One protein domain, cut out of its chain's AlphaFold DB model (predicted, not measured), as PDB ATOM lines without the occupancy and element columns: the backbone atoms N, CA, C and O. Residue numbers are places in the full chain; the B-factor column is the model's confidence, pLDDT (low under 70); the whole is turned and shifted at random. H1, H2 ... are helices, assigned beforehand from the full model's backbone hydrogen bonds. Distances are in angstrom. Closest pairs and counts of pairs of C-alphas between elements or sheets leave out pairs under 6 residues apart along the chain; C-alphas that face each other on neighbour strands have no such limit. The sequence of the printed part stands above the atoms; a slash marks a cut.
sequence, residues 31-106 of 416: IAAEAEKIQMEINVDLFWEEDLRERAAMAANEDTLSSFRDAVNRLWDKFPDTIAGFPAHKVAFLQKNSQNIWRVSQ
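Overview. This is residues 31 to 106 of the 416 residues of an uncharacterized protein of Calocera viscosa (strain TUFC12733) (UniProt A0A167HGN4). Two longer helices, H1 and H3, run side by side in opposite ways, with H2 set crosswise near the end where H3 begins, making a corner with H3. Three shorter helices, H4, H5 and H6, then fold back into a small cluster near H3, away from H1 and H2. H1 with H3 is the best formed contact, with 9 pairs of C-alphas within 8 A; the other touching pairs have 3 each. The printed part has 76 residues with six named helices in the order H1 to H6 and no named strand, and is all helix. It is compact, with a radius of gyration of the C-alphas of 12.4 A, and spans 37 by 26 by 18 A.

Arrangement. H1, residues 31 to 45, touches H3, residues 62 to 78, which takes part with residues 68 to 75 alone; the closest C-alphas, of Val 44 and Ala 71, are 5.2 A apart. Their lines stand at a shallow tilt of 19 degrees, opposite ways. H2, residues 52 to 60, is apart from H1. H2 and H3 only just touch, only at the corner, with 3 pairs of C-alphas within 8 A, the closest being Ala 59 and Leu 65 at 5.8 A; they are about perpendicular at 84 degrees. H3 is the hub, touching three other helices. With residues 75 to 76 alone it only just touches H4, residues 81 to 85, only at the corner, with 3 pairs within 8 A; the closest C-alphas, of Trp 76 and Ile 83, are 6.1 A apart. H5, residues 88 to 91, is near H3. H6, residues 96 to 104, only just touches H4 and H5, with 3 pairs each; the closest C-alphas are Ile 83 and Trp 102 at 5.8 A, and Val 91 and Gln 99 at 6.1 A. H3 and H6 are close but not clearly touching, with C-alphas 73 and 98 at 7.8 A. In H1, H2, H3 and H6 every O i to N i+4 pair is within hydrogen-bond range; H4 has 0 of 1, with 1 of 2 O i to N i+3 pairs, and H5 is too short for an i+4 pair.

Along the chain. H1 begins at C-alpha 31 (271.890, 279.910, 333.436) and is 21.3 A long. H2 is 12.6 A long, and H3, from C-alpha 62 (252.146, 307.419, 323.771), is 24.1 A long. H4 measures 7.5 A and H5 4.9 A. H6 is 12.4 A long and ends at C-alpha 104 (263.043, 303.352, 347.052).

Size, cuts and confidence. The C-alphas farthest apart, of Ile 31 and Ala 60, are 38.3 A apart. The printed part has no cut. The link from H1 to H2 is short; the others are tight. The pLDDT is under 70 at residues 52 to 53, 56 and 60.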
ATOM      1  N   ILE A  31     271.423 279.499 334.767       81.00
ATOM      2  CA  ILE A  31     271.890 279.910 333.436       81.00
ATOM      3  C   ILE A  31     270.692 280.278 332.540       81.00
ATOM      4  O   ILE A  31     270.722 281.295 331.847       81.00
ATOM      5  N   ALA A  32     269.603 279.504 332.593       83.12
ATOM      6  CA  ALA A  32     268.367 279.799 331.869       83.12
ATOM      7  C   ALA A  32     267.675 281.082 332.368       83.12
ATOM      8  O   ALA A  32     267.198 281.877 331.556       83.12
ATOM      9  N   ALA A  33     267.656 281.324 333.683       83.25
ATOM     10  CA  ALA A  33     267.108 282.547 334.271       83.25
ATOM     11  C   ALA A  33     267.935 283.792 333.899       83.25
ATOM     12  O   ALA A  33     267.364 284.835 333.573       83.25
ATOM     13  N   GLU A  34     269.268 283.686 333.879       84.81
ATOM     14  CA  GLU A  34     270.155 284.758 333.410       84.81
ATOM     15  C   GLU A  34     269.962 285.034 331.907       84.81
ATOM     16  O   GLU A  34     269.878 286.194 331.496       84.81
ATOM     17  N   ALA A  35     269.773 283.993 331.089       85.19
ATOM     18  CA  ALA A  35     269.443 284.141 329.672       85.19
ATOM     19  C   ALA A  35     268.071 284.808 329.439       85.19
ATOM     20  O   ALA A  35     267.963 285.686 328.577       85.19
ATOM     21  N   GLU A  36     267.027 284.461 330.209       87.75
ATOM     22  CA  GLU A  36     265.734 285.160 330.123       87.75
ATOM     23  C   GLU A  36     265.869 286.632 330.540       87.75
ATOM     24  O   GLU A  36     265.366 287.511 329.835       87.75
ATOM     25  N   LYS A  37     266.587 286.921 331.631       89.19
ATOM     26  CA  LYS A  37     266.861 288.291 332.082       89.19
ATOM     27  C   LYS A  37     267.502 289.126 330.972       89.19
ATOM     28  O   LYS A  37     266.973 290.182 330.627       89.19
ATOM     29  N   ILE A  38     268.584 288.631 330.366       86.62
ATOM     30  CA  ILE A  38     269.279 289.299 329.254       86.62
ATOM     31  C   ILE A  38     268.321 289.525 328.075       86.62
ATOM     32  O   ILE A  38     268.268 290.618 327.513       86.62
ATOM     33  N   GLN A  39     267.498 288.532 327.726       84.56
ATOM     34  CA  GLN A  39     266.507 288.675 326.659       84.56
ATOM     35  C   GLN A  39     265.427 289.725 326.988       84.56
ATOM     36  O   GLN A  39     264.928 290.396 326.081       84.56
ATOM     37  N   MET A  40     265.068 289.910 328.260       85.25
ATOM     38  CA  MET A  40     264.130 290.949 328.697       85.25
ATOM     39  C   MET A  40     264.761 292.346 328.751       85.25
ATOM     40  O   MET A  40     264.096 293.306 328.366       85.25
ATOM     41  N   GLU A  41     266.034 292.468 329.124       86.94
ATOM     42  CA  GLU A  41     266.797 293.722 329.024       86.94
ATOM     43  C   GLU A  41     266.943 294.158 327.552       86.94
ATOM     44  O   GLU A  41     266.628 295.300 327.211       86.94
ATOM     45  N   ILE A  42     267.254 293.226 326.641       83.44
ATOM     46  CA  ILE A  42     267.231 293.464 325.184       83.44
ATOM     47  C   ILE A  42     265.839 293.916 324.712       83.44
ATOM     48  O   ILE A  42     265.730 294.828 323.895       83.44
ATOM     49  N   ASN A  43     264.754 293.329 325.231       78.44
ATOM     50  CA  ASN A  43     263.390 293.739 324.874       78.44
ATOM     51  C   ASN A  43     263.026 295.145 325.380       78.44
ATOM     52  O   ASN A  43     262.229 295.820 324.732       78.44
ATOM     53  N   VAL A  44     263.583 295.597 326.508       87.38
ATOM     54  CA  VAL A  44     263.447 296.991 326.967       87.38
ATOM     55  C   VAL A  44     264.156 297.937 326.001       87.38
ATOM     56  O   VAL A  44     263.577 298.953 325.610       87.38
ATOM     57  N   ASP A  45     265.364 297.579 325.570       84.38
ATOM     58  CA  ASP A  45     266.186 298.439 324.720       84.38
ATOM     59  C   ASP A  45     265.726 298.459 323.254       84.38
ATOM     60  O   ASP A  45     265.814 299.499 322.612       84.38
ATOM     61  N   LEU A  46     265.069 297.401 322.765       78.69
ATOM     62  CA  LEU A  46     264.320 297.406 321.496       78.69
ATOM     63  C   LEU A  46     263.118 298.376 321.475       78.69
ATOM     64  O   LEU A  46     262.589 298.670 320.401       78.69
ATOM     65  N   PHE A  47     262.666 298.866 322.635       78.00
ATOM     66  CA  PHE A  47     261.664 299.933 322.750       78.00
ATOM     67  C   PHE A  47     262.246 301.253 323.277       78.00
ATOM     68  O   PHE A  47     261.485 302.183 323.546       78.00
ATOM     69  N   TRP A  48     263.568 301.352 323.422       83.19
ATOM     70  CA  TRP A  48     264.268 302.566 323.821       83.19
ATOM     71  C   TRP A  48     264.881 303.269 322.605       83.19
ATOM     72  O   TRP A  48     265.203 302.633 321.609       83.19
ATOM     73  N   GLU A  49     265.043 304.590 322.689       81.69
ATOM     74  CA  GLU A  49     265.692 305.393 321.648       81.69
ATOM     75  C   GLU A  49     266.924 306.093 322.225       81.69
ATOM     76  O   GLU A  49     266.847 306.672 323.315       81.69
ATOM     77  N   GLU A  50     268.056 306.056 321.518       75.75
ATOM     78  CA  GLU A  50     269.347 306.578 321.977       75.75
ATOM     79  C   GLU A  50     269.564 308.063 321.636       75.75
ATOM     80  O   GLU A  50     270.071 308.795 322.499       75.75
ATOM     81  N   ASP A  51     269.114 308.563 320.474       73.25
ATOM     82  CA  ASP A  51     269.193 310.006 320.177       73.25
ATOM     83  C   ASP A  51     268.177 310.785 321.033       73.25
ATOM     84  O   ASP A  51     266.977 310.515 321.048       73.25
ATOM     85  N   LEU A  52     268.655 311.815 321.736       69.62
ATOM     86  CA  LEU A  52     267.839 312.748 322.519       69.62
ATOM     87  C   LEU A  52     266.722 313.433 321.707       69.62
ATOM     88  O   LEU A  52     265.690 313.778 322.285       69.62
ATOM     89  N   ARG A  53     266.909 313.636 320.396       68.50
ATOM     90  CA  ARG A  53     265.905 314.212 319.488       68.50
ATOM     91  C   ARG A  53     264.820 313.207 319.127       68.50
ATOM     92  O   ARG A  53     263.640 313.526 319.255       68.50
ATOM     93  N   GLU A  54     265.192 311.995 318.734       73.38
ATOM     94  CA  GLU A  54     264.220 310.963 318.354       73.38
ATOM     95  C   GLU A  54     263.473 310.430 319.589       73.38
ATOM     96  O   GLU A  54     262.255 310.248 319.553       73.38
ATOM     97  N   ARG A  55     264.136 310.389 320.751       74.81
ATOM     98  CA  ARG A  55     263.513 310.161 322.065       74.81
ATOM     99  C   ARG A  55     262.438 311.197 322.419       74.81
ATOM    100  O   ARG A  55     261.467 310.856 323.093       74.81
ATOM    101  N   ALA A  56     262.551 312.447 321.960       68.81
ATOM    102  CA  ALA A  56     261.489 313.442 322.141       68.81
ATOM    103  C   ALA A  56     260.255 313.131 321.268       68.81
ATOM    104  O   ALA A  56     259.125 313.305 321.726       68.81
ATOM    105  N   ALA A  57     260.450 312.597 320.057       70.75
ATOM    106  CA  ALA A  57     259.360 312.107 319.210       70.75
ATOM    107  C   ALA A  57     258.724 310.819 319.774       70.75
ATOM    108  O   ALA A  57     257.497 310.712 319.826       70.75
ATOM    109  N   MET A  58     259.532 309.887 320.296       75.00
ATOM    110  CA  MET A  58     259.058 308.720 321.054       75.00
ATOM    111  C   MET A  58     258.215 309.138 322.266       75.00
ATOM    112  O   MET A  58     257.167 308.544 322.506       75.00
ATOM    113  N   ALA A  59     258.638 310.164 323.011       71.69
ATOM    114  CA  ALA A  59     257.920 310.660 324.185       71.69
ATOM    115  C   ALA A  59     256.618 311.409 323.844       71.69
ATOM    116  O   ALA A  59     255.686 311.412 324.647       71.69
ATOM    117  N   ALA A  60     256.525 312.011 322.654       69.94
ATOM    118  CA  ALA A  60     255.271 312.547 322.127       69.94
ATOM    119  C   ALA A  60     254.300 311.438 321.664       69.94
ATOM    120  O   ALA A  60     253.085 311.645 321.647       69.94
ATOM    121  N   ASN A  61     254.813 310.252 321.320       75.81
ATOM    122  CA  ASN A  61     254.035 309.103 320.869       75.81
ATOM    123  C   ASN A  61     253.750 308.111 322.016       75.81
ATOM    124  O   ASN A  61     254.533 307.207 322.320       75.81
ATOM    125  N   GLU A  62     252.571 308.246 322.631       77.69
ATOM    126  CA  GLU A  62     252.146 307.419 323.771       77.69
ATOM    127  C   GLU A  62     252.161 305.901 323.469       77.69
ATOM    128  O   GLU A  62     252.382 305.112 324.383       77.69
ATOM    129  N   ASP A  63     251.981 305.466 322.215       73.56
ATOM    130  CA  ASP A  63     252.023 304.042 321.830       73.56
ATOM    131  C   ASP A  63     253.421 303.419 321.992       73.56
ATOM    132  O   ASP A  63     253.556 302.298 322.499       73.56
ATOM    133  N   THR A  64     254.469 304.134 321.569       72.88
ATOM    134  CA  THR A  64     255.865 303.699 321.744       72.88
ATOM    135  C   THR A  64     256.285 303.829 323.199       72.88
ATOM    136  O   THR A  64     256.792 302.871 323.778       72.88
ATOM    137  N   LEU A  65     255.962 304.961 323.828       81.06
ATOM    138  CA  LEU A  65     256.290 305.236 325.224       81.06
ATOM    139  C   LEU A  65     255.623 304.245 326.197       81.06
ATOM    140  O   LEU A  65     256.226 303.851 327.193       81.06
ATOM    141  N   SER A  66     254.399 303.795 325.902       80.38
ATOM    142  CA  SER A  66     253.727 302.735 326.668       80.38
ATOM    143  C   SER A  66     254.334 301.359 326.410       80.38
ATOM    144  O   SER A  66     254.468 300.587 327.350       80.38
ATOM    145  N   SER A  67     254.765 301.059 325.180       84.31
ATOM    146  CA  SER A  67     255.419 299.776 324.875       84.31
ATOM    147  C   SER A  67     256.771 299.640 325.602       84.31
ATOM    148  O   SER A  67     257.068 298.569 326.126       84.31
ATOM    149  N   PHE A  68     257.527 300.737 325.740       88.12
ATOM    150  CA  PHE A  68     258.709 300.821 326.610       88.12
ATOM    151  C   PHE A  68     258.367 300.598 328.095       88.12
ATOM    152  O   PHE A  68     258.961 299.742 328.747       88.12
ATOM    153  N   ARG A  69     257.373 301.322 328.633       88.94
ATOM    154  CA  ARG A  69     256.931 301.177 330.037       88.94
ATOM    155  C   ARG A  69     256.473 299.750 330.361       88.94
ATOM    156  O   ARG A  69     256.844 299.226 331.407       88.94
ATOM    157  N   ASP A  70     255.712 299.119 329.466       87.25
ATOM    158  CA  ASP A  70     255.255 297.732 329.606       87.25
ATOM    159  C   ASP A  70     256.428 296.739 329.630       87.25
ATOM    160  O   ASP A  70     256.375 295.756 330.367       87.25
ATOM    161  N   ALA A  71     257.484 296.974 328.842       87.75
ATOM    162  CA  ALA A  71     258.683 296.138 328.854       87.75
ATOM    163  C   ALA A  71     259.463 296.280 330.172       87.75
ATOM    164  O   ALA A  71     259.833 295.270 330.768       87.75
ATOM    165  N   VAL A  72     259.646 297.513 330.665       91.56
ATOM    166  CA  VAL A  72     260.349 297.777 331.934       91.56
ATOM    167  C   VAL A  72     259.591 297.208 333.128       91.56
ATOM    168  O   VAL A  72     260.200 296.546 333.962       91.56
ATOM    169  N   ASN A  73     258.267 297.394 333.191       89.50
ATOM    170  CA  ASN A  73     257.456 296.813 334.261       89.50
ATOM    171  C   ASN A  73     257.615 295.281 334.292       89.50
ATOM    172  O   ASN A  73     257.944 294.741 335.337       89.50
ATOM    173  N   ARG A  74     257.526 294.588 333.144       89.88
ATOM    174  CA  ARG A  74     257.720 293.122 333.084       89.88
ATOM    175  C   ARG A  74     259.120 292.670 333.498       89.88
ATOM    176  O   ARG A  74     259.246 291.607 334.098       89.88
ATOM    177  N   LEU A  75     260.160 293.429 333.144       91.44
ATOM    178  CA  LEU A  75     261.531 293.150 333.584       91.44
ATOM    179  C   LEU A  75     261.617 293.221 335.114       91.44
ATOM    180  O   LEU A  75     262.179 292.326 335.732       91.44
ATOM    181  N   TRP A  76     261.013 294.244 335.719       93.00
ATOM    182  CA  TRP A  76     261.003 294.450 337.167       93.00
ATOM    183  C   TRP A  76     260.092 293.460 337.915       93.00
ATOM    184  O   TRP A  76     260.453 293.031 339.006       93.00
ATOM    185  N   ASP A  77     258.968 293.049 337.316       91.06
ATOM    186  CA  ASP A  77     258.052 292.031 337.856       91.06
ATOM    187  C   ASP A  77     258.730 290.649 337.971       91.06
ATOM    188  O   ASP A  77     258.429 289.888 338.888       91.06
ATOM    189  N   LYS A  78     259.638 290.313 337.037       89.69
ATOM    190  CA  LYS A  78     260.399 289.048 337.039       89.69
ATOM    191  C   LYS A  78     261.749 289.132 337.753       89.69
ATOM    192  O   LYS A  78     262.154 288.167 338.394       89.69
ATOM    193  N   PHE A  79     262.452 290.253 337.627       90.25
ATOM    194  CA  PHE A  79     263.822 290.441 338.105       90.25
ATOM    195  C   PHE A  79     263.928 291.745 338.916       90.25
ATOM    196  O   PHE A  79     264.526 292.718 338.441       90.25
ATOM    197  N   PRO A  80     263.357 291.809 340.137       88.06
ATOM    198  CA  PRO A  80     263.302 293.037 340.938       88.06
ATOM    199  C   PRO A  80     264.688 293.603 341.297       88.06
ATOM    200  O   PRO A  80     264.837 294.813 341.462       88.06
ATOM    201  N   ASP A  81     265.733 292.774 341.315       87.62
ATOM    202  CA  ASP A  81     267.120 293.220 341.520       87.62
ATOM    203  C   ASP A  81     267.608 294.184 340.419       87.62
ATOM    204  O   ASP A  81     268.503 295.001 340.643       87.62
ATOM    205  N   THR A  82     266.999 294.143 339.224       88.25
ATOM    206  CA  THR A  82     267.320 295.074 338.126       88.25
ATOM    207  C   THR A  82     266.864 296.503 338.398       88.25
ATOM    208  O   THR A  82     267.414 297.426 337.796       88.25
ATOM    209  N   ILE A  83     265.898 296.717 339.303       88.38
ATOM    210  CA  ILE A  83     265.326 298.042 339.562       88.38
ATOM    211  C   ILE A  83     266.426 298.988 340.068       88.38
ATOM    212  O   ILE A  83     266.620 300.059 339.495       88.38
ATOM    213  N   ALA A  84     267.203 298.574 341.075       86.06
ATOM    214  CA  ALA A  84     268.244 299.405 341.686       86.06
ATOM    215  C   ALA A  84     269.315 299.860 340.674       86.06
ATOM    216  O   ALA A  84     269.746 301.015 340.693       86.06
ATOM    217  N   GLY A  85     269.710 298.964 339.761       85.12
ATOM    218  CA  GLY A  85     270.688 299.234 338.703       85.12
ATOM    219  C   GLY A  85     270.129 299.943 337.463       85.12
ATOM    220  O   GLY A  85     270.901 300.312 336.578       85.12
ATOM    221  N   PHE A  86     268.809 300.139 337.359       87.94
ATOM    222  CA  PHE A  86     268.193 300.625 336.126       87.94
ATOM    223  C   PHE A  86     268.582 302.091 335.826       87.94
ATOM    224  O   PHE A  86     268.503 302.947 336.714       87.94
ATOM    225  N   PRO A  87     268.982 302.438 334.586       85.88
ATOM    226  CA  PRO A  87     269.573 303.742 334.276       85.88
ATOM    227  C   PRO A  87     268.604 304.922 334.462       85.88
ATOM    228  O   PRO A  87     267.600 305.056 333.757       85.88
ATOM    229  N   ALA A  88     268.967 305.855 335.348       84.69
ATOM    230  CA  ALA A  88     268.150 307.006 335.763       84.69
ATOM    231  C   ALA A  88     267.615 307.888 334.611       84.69
ATOM    232  O   ALA A  88     266.545 308.490 334.726       84.69
ATOM    233  N   HIS A  89     268.328 307.960 333.481       83.25
ATOM    234  CA  HIS A  89     267.877 308.707 332.303       83.25
ATOM    235  C   HIS A  89     266.713 308.017 331.562       83.25
ATOM    236  O   HIS A  89     265.898 308.708 330.954       83.25
ATOM    237  N   LYS A  90     266.600 306.680 331.646       86.81
ATOM    238  CA  LYS A  90     265.449 305.906 331.149       86.81
ATOM    239  C   LYS A  90     264.265 306.018 332.122       86.81
ATOM    240  O   LYS A  90     263.124 306.210 331.700       86.81
ATOM    241  N   VAL A  91     264.540 306.025 333.434       86.50
ATOM    242  CA  VAL A  91     263.533 306.172 334.511       86.50
ATOM    243  C   VAL A  91     262.682 307.439 334.365       86.50
ATOM    244  O   VAL A  91     261.481 307.397 334.631       86.50
ATOM    245  N   ALA A  92     263.255 308.546 333.883       84.50
ATOM    246  CA  ALA A  92     262.541 309.811 333.672       84.50
ATOM    247  C   ALA A  92     261.279 309.693 332.783       84.50
ATOM    248  O   ALA A  92     260.363 310.506 332.911       84.50
ATOM    249  N   PHE A  93     261.213 308.680 331.912       83.88
ATOM    250  CA  PHE A  93     260.121 308.442 330.958       83.88
ATOM    251  C   PHE A  93     259.045 307.464 331.487       83.88
ATOM    252  O   PHE A  93     257.944 307.356 330.924       83.88
ATOM    253  N   LEU A  94     259.332 306.777 332.599       87.00
ATOM    254  CA  LEU A  94     258.404 305.878 333.285       87.00
ATOM    255  C   LEU A  94     257.302 306.647 334.031       87.00
ATOM    256  O   LEU A  94     257.415 307.846 334.292       87.00
ATOM    257  N   GLN A  95     256.229 305.945 334.404       84.56
ATOM    258  CA  GLN A  95     255.162 306.521 335.226       84.56
ATOM    259  C   GLN A  95     255.663 306.870 336.636       84.56
ATOM    260  O   GLN A  95     256.572 306.231 337.164       84.56
ATOM    261  N   LYS A  96     255.022 307.854 337.286       83.56
ATOM    262  CA  LYS A  96     255.416 308.355 338.619       83.56
ATOM    263  C   LYS A  96     255.511 307.248 339.682       83.56
ATOM    264  O   LYS A  96     256.379 307.327 340.542       83.56
ATOM    265  N   ASN A  97     254.682 306.205 339.588       84.25
ATOM    266  CA  ASN A  97     254.723 305.052 340.492       84.25
ATOM    267  C   ASN A  97     256.011 304.234 340.295       84.25
ATOM    268  O   ASN A  97     256.765 304.066 341.250       84.25
ATOM    269  N   SER A  98     256.331 303.832 339.061       85.38
ATOM    270  CA  SER A  98     257.592 303.157 338.714       85.38
ATOM    271  C   SER A  98     258.820 304.000 339.101       85.38
ATOM    272  O   SER A  98     259.785 303.475 339.646       85.38
ATOM    273  N   GLN A  99     258.771 305.326 338.913       86.81
ATOM    274  CA  GLN A  99     259.839 306.227 339.375       86.81
ATOM    275  C   GLN A  99     259.990 306.256 340.906       86.81
ATOM    276  O   GLN A  99     261.096 306.449 341.404       86.81
ATOM    277  N   ASN A 100     258.895 306.113 341.661       84.56
ATOM    278  CA  ASN A 100     258.946 306.043 343.121       84.56
ATOM    279  C   ASN A 100     259.543 304.706 343.583       84.56
ATOM    280  O   ASN A 100     260.435 304.726 344.425       84.56
ATOM    281  N   ILE A 101     259.112 303.582 342.996       86.12
ATOM    282  CA  ILE A 101     259.667 302.240 343.256       86.12
ATOM    283  C   ILE A 101     261.184 302.253 343.026       86.12
ATOM    284  O   ILE A 101     261.950 301.888 343.915       86.12
ATOM    285  N   TRP A 102     261.623 302.794 341.886       89.81
ATOM    286  CA  TRP A 102     263.041 302.935 341.567       89.81
ATOM    287  C   TRP A 102     263.821 303.752 342.605       89.81
ATOM    288  O   TRP A 102     264.880 303.315 343.050       89.81
ATOM    289  N   ARG A 103     263.282 304.895 343.062       85.25
ATOM    290  CA  ARG A 103     263.927 305.704 344.116       85.25
ATOM    291  C   ARG A 103     264.023 304.967 345.453       85.25
ATOM    292  O   ARG A 103     265.023 305.140 346.135       85.25
ATOM    293  N   VAL A 104     263.026 304.157 345.815       85.56
ATOM    294  CA  VAL A 104     263.043 303.352 347.052       85.56
ATOM    295  C   VAL A 104     264.049 302.196 346.963       85.56
ATOM    296  O   VAL A 104     264.619 301.819 347.976       85.56
ATOM    297  N   SER A 105     264.332 301.677 345.761       84.25
ATOM    298  CA  SER A 105     265.396 300.680 345.541       84.25
ATOM    299  C   SER A 105     266.819 301.249 345.427       84.25
ATOM    300  O   SER A 105     267.762 300.476 345.273       84.25
ATOM    301  N   GLN A 106     267.013 302.575 345.458       83.62
ATOM    302  CA  GLN A 106     268.367 303.140 345.467       83.62
ATOM    303  C   GLN A 106     269.018 302.915 346.846       83.62
ATOM    304  O   GLN A 106     268.358 303.144 347.861       83.62
TER     305      GLN A 106